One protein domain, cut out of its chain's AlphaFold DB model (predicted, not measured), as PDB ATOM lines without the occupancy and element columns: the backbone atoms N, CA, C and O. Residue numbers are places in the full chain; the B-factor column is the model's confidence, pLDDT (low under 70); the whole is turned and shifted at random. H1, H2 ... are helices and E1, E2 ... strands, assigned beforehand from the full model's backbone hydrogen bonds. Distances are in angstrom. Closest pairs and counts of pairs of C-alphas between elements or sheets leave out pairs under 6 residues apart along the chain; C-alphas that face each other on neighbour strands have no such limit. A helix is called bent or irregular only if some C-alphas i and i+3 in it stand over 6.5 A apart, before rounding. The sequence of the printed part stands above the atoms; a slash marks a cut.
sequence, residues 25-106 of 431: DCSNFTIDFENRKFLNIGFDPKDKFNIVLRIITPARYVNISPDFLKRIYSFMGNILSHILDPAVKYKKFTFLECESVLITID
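What this domain is: This is residues 25 to 106 of the 431 residues of an uncharacterized protein of Aphis glycines (UniProt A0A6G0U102). A twisted sheet of four strands, E1 to E4, makes one lobe, and a two-stranded hairpin, E5 and E6, makes a smaller, separate one. The bent helix H1 bridges them: its first arm, H1a, starts at the sheet, and its second arm, H1b, passes near the hairpin. The printed part has 82 residues, with six named strands and one named helix in the order E1 E2 E3 E4 H1 E5 E6; both sheets are antiparallel, in the orders E1 - E2 - E3 - E4 and E5 - E6. The class is mixed, helices and strands; the whole is loose, with a radius of gyration of the C-alphas of 14.7 A and spans of 45 by 31 by 21 A.

How they stand to each other: Start with E1, residues 25 to 32, and E2, residues 37 to 44, an antiparallel hairpin, where N 29 and O 39 are 2.8 A apart. E2 bends by 58 degrees at residue 41. It forms the next hairpin with E3, residues 50 to 56, where N 40 and O 54 are 2.9 A apart. E3 and E4, residues 61 to 64, form another, with N 55 and O 62 at 2.9 A. These four strands are a meander, each the antiparallel neighbour of the one before; the sheet is only just strongly twisted, its C-alphas up to 4.3 A off the best plane. By its hydrogen bonds H1, residues 66 to 84, was assigned as one helix, but it is bent: C-alphas 74 and 77 are 7.3 A apart. Its arms are H1a, residues 66 to 74, and H1b, residues 77 to 84, at a steep tilt of 67 degrees, only just short of about perpendicular. In both arms every O i to N i+4 pair is within hydrogen-bond range. H1a only grazes the four-stranded sheet, with residues 66 to 69; the closest C-alphas of E3 and H1a, Val 52 and Pro 66, are 6.9 A apart. H1b is not on that sheet. Look next at E5, residues 93 to 98, and E6, residues 101 to 105, a hairpin with N 95 and O 103 at 2.8 A. The closest C-alphas of H1b and E5, Ile 79 and Phe 95, are 7.5 A apart. H1b and E6 are near each other, with 5 pairs of C-alphas within 10 A. E4 is apart from both E5 and E6.

Where its parts are: Find C-alpha 25 at (15.798, 119.238, -8.586); from there E1 runs 22.0 A to C-alpha 32. E2 measures 19.7 A, E3 18.1 A and E4 9.9 A. H1a begins at C-alpha 66, (14.793, 111.876, 5.228), and measures 12.7 A; H1b measures 10.4 A. E5 measures 14.6 A, and E6, 13.6 A, ends at C-alpha 105, (32.123, 101.543, 12.925).

The domain as a whole: The C-alphas of Lys 48 and Ala 87, the two farthest apart, are 46.3 A from each other. The printed part has no cut and no long link; the link from H1 to E5, 8 residues, is short. The mean pLDDT of the printed part is 76.5, and residues 86 to 92, 96, 98 to 101 and 106 are under 70.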
ATOM      1  N   ASP A  25      15.362 118.137  -9.468       77.69
ATOM      2  CA  ASP A  25      15.798 119.238  -8.586       77.69
ATOM      3  C   ASP A  25      17.027 118.886  -7.709       77.69
ATOM      4  O   ASP A  25      17.146 119.273  -6.548       77.69
ATOM      5  N   CYS A  26      17.953 118.095  -8.268       77.75
ATOM      6  CA  CYS A  26      19.054 117.481  -7.526       77.75
ATOM      7  C   CYS A  26      20.183 118.458  -7.143       77.75
ATOM      8  O   CYS A  26      21.008 118.843  -7.977       77.75
ATOM      9  N   SER A  27      20.287 118.765  -5.849       81.06
ATOM     10  CA  SER A  27      21.438 119.438  -5.238       81.06
ATOM     11  C   SER A  27      22.583 118.451  -4.992       81.06
ATOM     12  O   SER A  27      22.362 117.369  -4.450       81.06
ATOM     13  N   ASN A  28      23.816 118.820  -5.359       78.38
ATOM     14  CA  ASN A  28      24.979 117.924  -5.321       78.38
ATOM     15  C   ASN A  28      26.102 118.491  -4.440       78.38
ATOM     16  O   ASN A  28      26.645 119.563  -4.715       78.38
ATOM     17  N   PHE A  29      26.500 117.741  -3.416       79.88
ATOM     18  CA  PHE A  29      27.528 118.113  -2.448       79.88
ATOM     19  C   PHE A  29      28.733 117.171  -2.563       79.88
ATOM     20  O   PHE A  29      28.601 115.952  -2.502       79.88
ATOM     21  N   THR A  30      29.940 117.719  -2.702       80.50
ATOM     22  CA  THR A  30      31.181 116.937  -2.539       80.50
ATOM     23  C   THR A  30      31.451 116.751  -1.052       80.50
ATOM     24  O   THR A  30      31.575 117.763  -0.362       80.50
ATOM     25  N   ILE A  31      31.568 115.503  -0.589       81.56
ATOM     26  CA  ILE A  31      32.060 115.175   0.761       81.56
ATOM     27  C   ILE A  31      33.584 115.022   0.713       81.56
ATOM     28  O   ILE A  31      34.299 115.610   1.512       81.56
ATOM     29  N   ASP A  32      34.073 114.247  -0.253       78.00
ATOM     30  CA  ASP A  32      35.474 113.845  -0.375       78.00
ATOM     31  C   ASP A  32      35.810 113.780  -1.868       78.00
ATOM     32  O   ASP A  32      35.229 112.984  -2.611       78.00
ATOM     33  N   PHE A  33      36.679 114.677  -2.334       70.88
ATOM     34  CA  PHE A  33      36.982 114.797  -3.761       70.88
ATOM     35  C   PHE A  33      37.915 113.682  -4.247       70.88
ATOM     36  O   PHE A  33      37.687 113.116  -5.315       70.88
ATOM     37  N   GLU A  34      38.923 113.327  -3.450       74.00
ATOM     38  CA  GLU A  34      39.965 112.359  -3.809       74.00
ATOM     39  C   GLU A  34      39.394 110.939  -3.887       74.00
ATOM     40  O   GLU A  34      39.528 110.255  -4.905       74.00
ATOM     41  N   ASN A  35      38.625 110.534  -2.872       74.69
ATOM     42  CA  ASN A  35      37.909 109.257  -2.883       74.69
ATOM     43  C   ASN A  35      36.574 109.324  -3.647       74.69
ATOM     44  O   ASN A  35      35.829 108.342  -3.649       74.69
ATOM     45  N   ARG A  36      36.269 110.456  -4.302       73.00
ATOM     46  CA  ARG A  36      35.078 110.680  -5.143       73.00
ATOM     47  C   ARG A  36      33.771 110.286  -4.432       73.00
ATOM     48  O   ARG A  36      32.956 109.538  -4.979       73.00
ATOM     49  N   LYS A  37      33.584 110.778  -3.200       78.19
ATOM     50  CA  LYS A  37      32.355 110.613  -2.405       78.19
ATOM     51  C   LYS A  37      31.493 111.873  -2.514       78.19
ATOM     52  O   LYS A  37      31.928 112.977  -2.165       78.19
ATOM     53  N   PHE A  38      30.255 111.699  -2.954       80.38
ATOM     54  CA  PHE A  38      29.283 112.776  -3.150       80.38
ATOM     55  C   PHE A  38      27.993 112.473  -2.392       80.38
ATOM     56  O   PHE A  38      27.669 111.316  -2.139       80.38
ATOM     57  N   LEU A  39      27.250 113.519  -2.053       84.75
ATOM     58  CA  LEU A  39      25.895 113.445  -1.533       84.75
ATOM     59  C   LEU A  39      24.984 114.214  -2.485       84.75
ATOM     60  O   LEU A  39      25.133 115.421  -2.654       84.75
ATOM     61  N   ASN A  40      24.039 113.508  -3.083       87.19
ATOM     62  CA  ASN A  40      23.007 114.077  -3.936       87.19
ATOM     63  C   ASN A  40      21.699 114.142  -3.137       87.19
ATOM     64  O   ASN A  40      21.391 113.211  -2.396       87.19
ATOM     65  N   ILE A  41      20.929 115.220  -3.270       87.69
ATOM     66  CA  ILE A  41      19.630 115.399  -2.606       87.69
ATOM     67  C   ILE A  41      18.637 115.909  -3.646       87.69
ATOM     68  O   ILE A  41      18.852 116.976  -4.214       87.69
ATOM     69  N   GLY A  42      17.562 115.165  -3.891       86.81
ATOM     70  CA  GLY A  42      16.525 115.537  -4.857       86.81
ATOM     71  C   GLY A  42      15.336 114.582  -4.814       86.81
ATOM     72  O   GLY A  42      15.282 113.685  -3.974       86.81
ATOM     73  N   PHE A  43      14.385 114.763  -5.724       83.31
ATOM     74  CA  PHE A  43      13.180 113.938  -5.808       83.31
ATOM     75  C   PHE A  43      13.404 112.750  -6.753       83.31
ATOM     76  O   PHE A  43      13.796 112.963  -7.903       83.31
ATOM     77  N   ASP A  44      13.147 111.507  -6.325       83.19
ATOM     78  CA  ASP A  44      13.230 110.357  -7.244       83.19
ATOM     79  C   ASP A  44      11.874 110.125  -7.945       83.19
ATOM     80  O   ASP A  44      10.884 109.796  -7.281       83.19
ATOM     81  N   PRO A  45      11.783 110.270  -9.284       77.31
ATOM     82  CA  PRO A  45      10.530 110.067 -10.011       77.31
ATOM     83  C   PRO A  45      10.042 108.609  -9.986       77.31
ATOM     84  O   PRO A  45       8.879 108.362 -10.301       77.31
ATOM     85  N   LYS A  46      10.893 107.639  -9.616       80.25
ATOM     86  CA  LYS A  46      10.492 106.231  -9.454       80.25
ATOM     87  C   LYS A  46       9.795 105.974  -8.116       80.25
ATOM     88  O   LYS A  46       8.971 105.070  -8.039       80.25
ATOM     89  N   ASP A  47      10.081 106.780  -7.094       78.62
ATOM     90  CA  ASP A  47       9.481 106.688  -5.758       78.62
ATOM     91  C   ASP A  47       8.529 107.866  -5.496       78.62
ATOM     92  O   ASP A  47       8.678 108.624  -4.544       78.62
ATOM     93  N   LYS A  48       7.558 108.061  -6.400       81.06
ATOM     94  CA  LYS A  48       6.451 109.033  -6.268       81.06
ATOM     95  C   LYS A  48       6.874 110.489  -5.980       81.06
ATOM     96  O   LYS A  48       6.078 111.245  -5.431       81.06
ATOM     97  N   PHE A  49       8.080 110.896  -6.384       77.75
ATOM     98  CA  PHE A  49       8.683 112.192  -6.038       77.75
ATOM     99  C   PHE A  49       8.939 112.383  -4.529       77.75
ATOM    100  O   PHE A  49       8.940 113.508  -4.035       77.75
ATOM    101  N   ASN A  50       9.213 111.305  -3.789       82.75
ATOM    102  CA  ASN A  50       9.795 111.397  -2.452       82.75
ATOM    103  C   ASN A  50      11.185 112.052  -2.512       82.75
ATOM    104  O   ASN A  50      11.950 111.852  -3.462       82.75
ATOM    105  N   ILE A  51      11.531 112.808  -1.466       82.38
ATOM    106  CA  ILE A  51      12.887 113.336  -1.268       82.38
ATOM    107  C   ILE A  51      13.812 112.163  -0.938       82.38
ATOM    108  O   ILE A  51      13.593 111.461   0.048       82.38
ATOM    109  N   VAL A  52      14.872 111.985  -1.720       84.94
ATOM    110  CA  VAL A  52      15.898 110.959  -1.510       84.94
ATOM    111  C   VAL A  52      17.254 111.635  -1.344       84.94
ATOM    112  O   VAL A  52      17.684 112.417  -2.195       84.94
ATOM    113  N   LEU A  53      17.956 111.295  -0.263       87.81
ATOM    114  CA  LEU A  53      19.389 111.541  -0.149       87.81
ATOM    115  C   LEU A  53      20.134 110.342  -0.735       87.81
ATOM    116  O   LEU A  53      19.788 109.194  -0.467       87.81
ATOM    117  N   ARG A  54      21.165 110.586  -1.538       85.19
ATOM    118  CA  ARG A  54      21.938 109.551  -2.223       85.19
ATOM    119  C   ARG A  54      23.425 109.785  -2.012       85.19
ATOM    120  O   ARG A  54      24.001 110.689  -2.613       85.19
ATOM    121  N   ILE A  55      24.053 108.956  -1.181       86.00
ATOM    122  CA  ILE A  55      25.513 108.941  -1.040       86.00
ATOM    123  C   ILE A  55      26.076 108.148  -2.219       86.00
ATOM    124  O   ILE A  55      25.781 106.963  -2.362       86.00
ATOM    125  N   ILE A  56      26.868 108.794  -3.070       81.75
ATOM    126  CA  ILE A  56      27.538 108.199  -4.230       81.75
ATOM    127  C   ILE A  56      29.014 107.983  -3.888       81.75
ATOM    128  O   ILE A  56      29.674 108.875  -3.359       81.75
ATOM    129  N   THR A  57      29.534 106.805  -4.217       81.25
ATOM    130  CA  THR A  57      30.950 106.417  -4.096       81.25
ATOM    131  C   THR A  57      31.428 105.815  -5.431       81.25
ATOM    132  O   THR A  57      30.580 105.487  -6.264       81.25
ATOM    133  N   PRO A  58      32.740 105.601  -5.663       71.62
ATOM    134  CA  PRO A  58      33.256 105.097  -6.945       71.62
ATOM    135  C   PRO A  58      32.635 103.790  -7.459       71.62
ATOM    136  O   PRO A  58      32.629 103.569  -8.665       71.62
ATOM    137  N   ALA A  59      32.164 102.921  -6.559       70.31
ATOM    138  CA  ALA A  59      31.690 101.572  -6.885       70.31
ATOM    139  C   ALA A  59      30.184 101.351  -6.641       70.31
ATOM    140  O   ALA A  59      29.627 100.368  -7.122       70.31
ATOM    141  N   ARG A  60      29.526 102.216  -5.857       79.56
ATOM    142  CA  ARG A  60      28.124 102.049  -5.435       79.56
ATOM    143  C   ARG A  60      27.513 103.355  -4.946       79.56
ATOM    144  O   ARG A  60      28.230 104.250  -4.497       79.56
ATOM    145  N   TYR A  61      26.187 103.425  -4.955       81.00
ATOM    146  CA  TYR A  61      25.422 104.468  -4.279       81.00
ATOM    147  C   TYR A  61      24.496 103.853  -3.223       81.00
ATOM    148  O   TYR A  61      24.128 102.684  -3.322       81.00
ATOM    149  N   VAL A  62      24.128 104.643  -2.218       80.88
ATOM    150  CA  VAL A  62      23.184 104.273  -1.155       80.88
ATOM    151  C   VAL A  62      22.096 105.338  -1.094       80.88
ATOM    152  O   VAL A  62      22.409 106.520  -0.954       80.88
ATOM    153  N   ASN A  63      20.832 104.926  -1.211       82.75
ATOM    154  CA  ASN A  63      19.679 105.795  -0.973       82.75
ATOM    155  C   ASN A  63      19.361 105.828   0.530       82.75
ATOM    156  O   ASN A  63      19.373 104.796   1.194       82.75
ATOM    157  N   ILE A  64      19.043 107.013   1.041       84.62
ATOM    158  CA  ILE A  64      18.694 107.315   2.428       84.62
ATOM    159  C   ILE A  64      17.404 108.140   2.404       84.62
ATOM    160  O   ILE A  64      17.323 109.154   1.706       84.62
ATOM    161  N   SER A  65      16.394 107.718   3.168       82.19
ATOM    162  CA  SER A  65      15.177 108.513   3.356       82.19
ATOM    163  C   SER A  65      15.419 109.661   4.352       82.19
ATOM    164  O   SER A  65      16.295 109.549   5.219       82.19
ATOM    165  N   PRO A  66      14.641 110.759   4.297       79.94
ATOM    166  CA  PRO A  66      14.793 111.876   5.228       79.94
ATOM    167  C   PRO A  66      14.591 111.457   6.690       79.94
ATOM    168  O   PRO A  66      15.270 111.966   7.577       79.94
ATOM    169  N   ASP A  67      13.705 110.495   6.954       79.44
ATOM    170  CA  ASP A  67      13.459 109.990   8.308       79.44
ATOM    171  C   ASP A  67      14.557 109.043   8.801       79.44
ATOM    172  O   ASP A  67      14.890 109.064   9.986       79.44
ATOM    173  N   PHE A  68      15.203 108.287   7.906       79.25
ATOM    174  CA  PHE A  68      16.415 107.556   8.271       79.25
ATOM    175  C   PHE A  68      17.571 108.521   8.576       79.25
ATOM    176  O   PHE A  68      18.282 108.332   9.559       79.25
ATOM    177  N   LEU A  69      17.704 109.618   7.820       81.56
ATOM    178  CA  LEU A  69      18.679 110.672   8.119       81.56
ATOM    179  C   LEU A  69      18.445 111.304   9.504       81.56
ATOM    180  O   LEU A  69      19.405 111.495  10.247       81.56
ATOM    181  N   LYS A  70      17.190 111.574   9.899       80.44
ATOM    182  CA  LYS A  70      16.854 112.047  11.262       80.44
ATOM    183  C   LYS A  70      17.299 111.054  12.348       80.44
ATOM    184  O   LYS A  70      17.806 111.477  13.389       80.44
ATOM    185  N   ARG A  71      17.157 109.742  12.105       77.81
ATOM    186  CA  ARG A  71      17.668 108.691  13.009       77.81
ATOM    187  C   ARG A  71      19.198 108.714  13.095       77.81
ATOM    188  O   ARG A  71      19.734 108.716  14.194       77.81
ATOM    189  N   ILE A  72      19.913 108.850  11.972       79.62
ATOM    190  CA  ILE A  72      21.380 109.032  11.989       79.62
ATOM    191  C   ILE A  72      21.767 110.268  12.820       79.62
ATOM    192  O   ILE A  72      22.678 110.193  13.641       79.62
ATOM    193  N   TYR A  73      21.060 111.393  12.661       80.81
ATOM    194  CA  TYR A  73      21.345 112.614  13.423       80.81
ATOM    195  C   TYR A  73      21.120 112.475  14.934       80.81
ATOM    196  O   TYR A  73      21.882 113.065  15.698       80.81
ATOM    197  N   SER A  74      20.147 111.676  15.387       80.69
ATOM    198  CA  SER A  74      19.957 111.412  16.826       80.69
ATOM    199  C   SER A  74      21.065 110.534  17.422       80.69
ATOM    200  O   SER A  74      21.407 110.715  18.587       80.69
ATOM    201  N   PHE A  75      21.706 109.673  16.625       76.12
ATOM    202  CA  PHE A  75      22.900 108.921  17.041       76.12
ATOM    203  C   PHE A  75      24.228 109.670  16.822       76.12
ATOM    204  O   PHE A  75      25.277 109.175  17.230       76.12
ATOM    205  N   MET A  76      24.213 110.860  16.207       80.75
ATOM    206  CA  MET A  76      25.427 111.563  15.768       80.75
ATOM    207  C   MET A  76      26.400 111.872  16.914       80.75
ATOM    208  O   MET A  76      27.606 111.800  16.706       80.75
ATOM    209  N   GLY A  77      25.903 112.171  18.121       76.19
ATOM    210  CA  GLY A  77      26.755 112.383  19.298       76.19
ATOM    211  C   GLY A  77      27.604 111.152  19.628       76.19
ATOM    212  O   GLY A  77      28.823 111.257  19.729       76.19
ATOM    213  N   ASN A  78      26.968 109.980  19.690       76.38
ATOM    214  CA  ASN A  78      27.620 108.703  19.995       76.38
ATOM    215  C   ASN A  78      28.543 108.260  18.845       76.38
ATOM    216  O   ASN A  78      29.649 107.774  19.070       76.38
ATOM    217  N   ILE A  79      28.106 108.444  17.594       79.44
ATOM    218  CA  ILE A  79      28.924 108.149  16.409       79.44
ATOM    219  C   ILE A  79      30.195 109.009  16.427       79.44
ATOM    220  O   ILE A  79      31.290 108.492  16.221       79.44
ATOM    221  N   LEU A  80      30.077 110.308  16.725       79.75
ATOM    222  CA  LEU A  80      31.227 111.206  16.795       79.75
ATOM    223  C   LEU A  80      32.133 110.922  17.996       79.75
ATOM    224  O   LEU A  80      33.343 110.982  17.814       79.75
ATOM    225  N   SER A  81      31.617 110.555  19.176       78.44
ATOM    226  CA  SER A  81      32.492 110.178  20.301       78.44
ATOM    227  C   SER A  81      33.363 108.962  19.973       78.44
ATOM    228  O   SER A  81      34.532 108.950  20.334       78.44
ATOM    229  N   HIS A  82      32.844 107.991  19.215       73.56
ATOM    230  CA  HIS A  82      33.618 106.826  18.767       73.56
ATOM    231  C   HIS A  82      34.514 107.083  17.539       73.56
ATOM    232  O   HIS A  82      35.450 106.327  17.302       73.56
ATOM    233  N   ILE A  83      34.270 108.134  16.747       75.81
ATOM    234  CA  ILE A  83      35.180 108.546  15.656       75.81
ATOM    235  C   ILE A  83      36.317 109.440  16.177       75.81
ATOM    236  O   ILE A  83      37.411 109.428  15.618       75.81
ATOM    237  N   LEU A  84      36.052 110.242  17.212       77.06
ATOM    238  CA  LEU A  84      36.959 111.281  17.709       77.06
ATOM    239  C   LEU A  84      37.801 110.858  18.924       77.06
ATOM    240  O   LEU A  84      38.663 111.633  19.331       77.06
ATOM    241  N   ASP A  85      37.586 109.665  19.483       75.00
ATOM    242  CA  ASP A  85      38.450 109.076  20.512       75.00
ATOM    243  C   ASP A  85      39.564 108.216  19.870       75.00
ATOM    244  O   ASP A  85      39.294 107.112  19.388       75.00
ATOM    245  N   PRO A  86      40.831 108.681  19.851       59.16
ATOM    246  CA  PRO A  86      41.947 107.930  19.283       59.16
ATOM    247  C   PRO A  86      42.511 106.854  20.227       59.16
ATOM    248  O   PRO A  86      43.405 106.110  19.820       59.16
ATOM    249  N   ALA A  87      42.068 106.784  21.489       57.84
ATOM    250  CA  ALA A  87      42.627 105.868  22.482       57.84
ATOM    251  C   ALA A  87      42.039 104.452  22.383       57.84
ATOM    252  O   ALA A  87      42.711 103.476  22.732       57.84
ATOM    253  N   VAL A  88      40.803 104.316  21.896       56.94
ATOM    254  CA  VAL A  88      40.081 103.039  21.896       56.94
ATOM    255  C   VAL A  88      40.187 102.331  20.545       56.94
ATOM    256  O   VAL A  88      39.673 102.772  19.520       56.94
ATOM    257  N   LYS A  89      40.812 101.149  20.547       60.28
ATOM    258  CA  LYS A  89      40.833 100.241  19.390       60.28
ATOM    259  C   LYS A  89      39.492  99.516  19.262       60.28
ATOM    260  O   LYS A  89      39.352  98.381  19.714       60.28
ATOM    261  N   TYR A  90      38.506 100.173  18.654       58.41
ATOM    262  CA  TYR A  90      37.159  99.624  18.494       58.41
ATOM    263  C   TYR A  90      37.139  98.318  17.686       58.41
ATOM    264  O   TYR A  90      37.236  98.302  16.459       58.41
ATOM    265  N   LYS A  91      36.923  97.202  18.389       62.53
ATOM    266  CA  LYS A  91      36.291  96.014  17.807       62.53
ATOM    267  C   LYS A  91      34.887  96.428  17.347       62.53
ATOM    268  O   LYS A  91      34.217  97.144  18.085       62.53
ATOM    269  N   LYS A  92      34.489  96.007  16.138       68.94
ATOM    270  CA  LYS A  92      33.266  96.422  15.424       68.94
ATOM    271  C   LYS A  92      32.105  96.814  16.350       68.94
ATOM    272  O   LYS A  92      31.572  95.953  17.050       68.94
ATOM    273  N   PHE A  93      31.691  98.079  16.294       72.06
ATOM    274  CA  PHE A  93      30.596  98.609  17.108       72.06
ATOM    275  C   PHE A  93      29.363  98.900  16.245       72.06
ATOM    276  O   PHE A  93      29.472  99.588  15.226       72.06
ATOM    277  N   THR A  94      28.198  98.392  16.651       77.00
ATOM    278  CA  THR A  94      26.910  98.586  15.963       77.00
ATOM    279  C   THR A  94      26.105  99.695  16.640       77.00
ATOM    280  O   THR A  94      25.816  99.618  17.827       77.00
ATOM    281  N   PHE A  95      25.709 100.709  15.871       72.69
ATOM    282  CA  PHE A  95      24.893 101.841  16.333       72.69
ATOM    283  C   PHE A  95      23.403 101.642  16.086       72.69
ATOM    284  O   PHE A  95      22.570 102.136  16.840       72.69
ATOM    285  N   LEU A  96      23.073 100.969  14.985       69.12
ATOM    286  CA  LEU A  96      21.708 100.708  14.562       69.12
ATOM    287  C   LEU A  96      21.708  99.475  13.667       69.12
ATOM    288  O   LEU A  96      22.465  99.419  12.697       69.12
ATOM    289  N   GLU A  97      20.836  98.523  13.970       74.69
ATOM    290  CA  GLU A  97      20.592  97.340  13.154       74.69
ATOM    291  C   GLU A  97      19.083  97.191  12.949       74.69
ATOM    292  O   GLU A  97      18.290  97.335  13.878       74.69
ATOM    293  N   CYS A  98      18.688  97.005  11.696       64.69
ATOM    294  CA  CYS A  98      17.318  96.852  11.221       64.69
ATOM    295  C   CYS A  98      17.352  95.905  10.013       64.69
ATOM    296  O   CYS A  98      18.363  95.844   9.318       64.69
ATOM    297  N   GLU A  99      16.232  95.251   9.689       63.34
ATOM    298  CA  GLU A  99      16.119  94.237   8.614       63.34
ATOM    299  C   GLU A  99      16.707  94.647   7.247       63.34
ATOM    300  O   GLU A  99      17.073  93.796   6.441       63.34
ATOM    301  N   SER A 100      16.786  95.953   6.973       53.91
ATOM    302  CA  SER A 100      17.282  96.526   5.716       53.91
ATOM    303  C   SER A 100      18.500  97.448   5.857       53.91
ATOM    304  O   SER A 100      19.047  97.863   4.833       53.91
ATOM    305  N   VAL A 101      18.944  97.798   7.077       64.38
ATOM    306  CA  VAL A 101      20.063  98.740   7.277       64.38
ATOM    307  C   VAL A 101      20.869  98.436   8.541       64.38
ATOM    308  O   VAL A 101      20.312  98.265   9.622       64.38
ATOM    309  N   LEU A 102      22.196  98.475   8.400       72.12
ATOM    310  CA  LEU A 102      23.177  98.350   9.476       72.12
ATOM    311  C   LEU A 102      24.081  99.595   9.492       72.12
ATOM    312  O   LEU A 102      24.623  99.977   8.453       72.12
ATOM    313  N   ILE A 103      24.262 100.212  10.662       74.38
ATOM    314  CA  ILE A 103      25.234 101.287  10.905       74.38
ATOM    315  C   ILE A 103      26.290 100.759  11.875       74.38
ATOM    316  O   ILE A 103      25.995 100.543  13.051       74.38
ATOM    317  N   THR A 104      27.523 100.588  11.397       78.81
ATOM    318  CA  THR A 104      28.667 100.147  12.210       78.81
ATOM    319  C   THR A 104      29.886 101.040  12.019       78.81
ATOM    320  O   THR A 104      30.092 101.592  10.938       78.81
ATOM    321  N   ILE A 105      30.719 101.137  13.057       73.31
ATOM    322  CA  ILE A 105      32.123 101.543  12.925       73.31
ATOM    323  C   ILE A 105      32.976 100.276  12.963       73.31
ATOM    324  O   ILE A 105      32.894  99.482  13.902       73.31
ATOM    325  N   ASP A 106      33.799 100.113  11.932       67.81
ATOM    326  CA  ASP A 106      34.811  99.070  11.800       67.81
ATOM    327  C   ASP A 106      36.198  99.739  11.825       67.81
ATOM    328  O   ASP A 106      36.406 100.766  11.173       67.81
TER     329      ASP A 106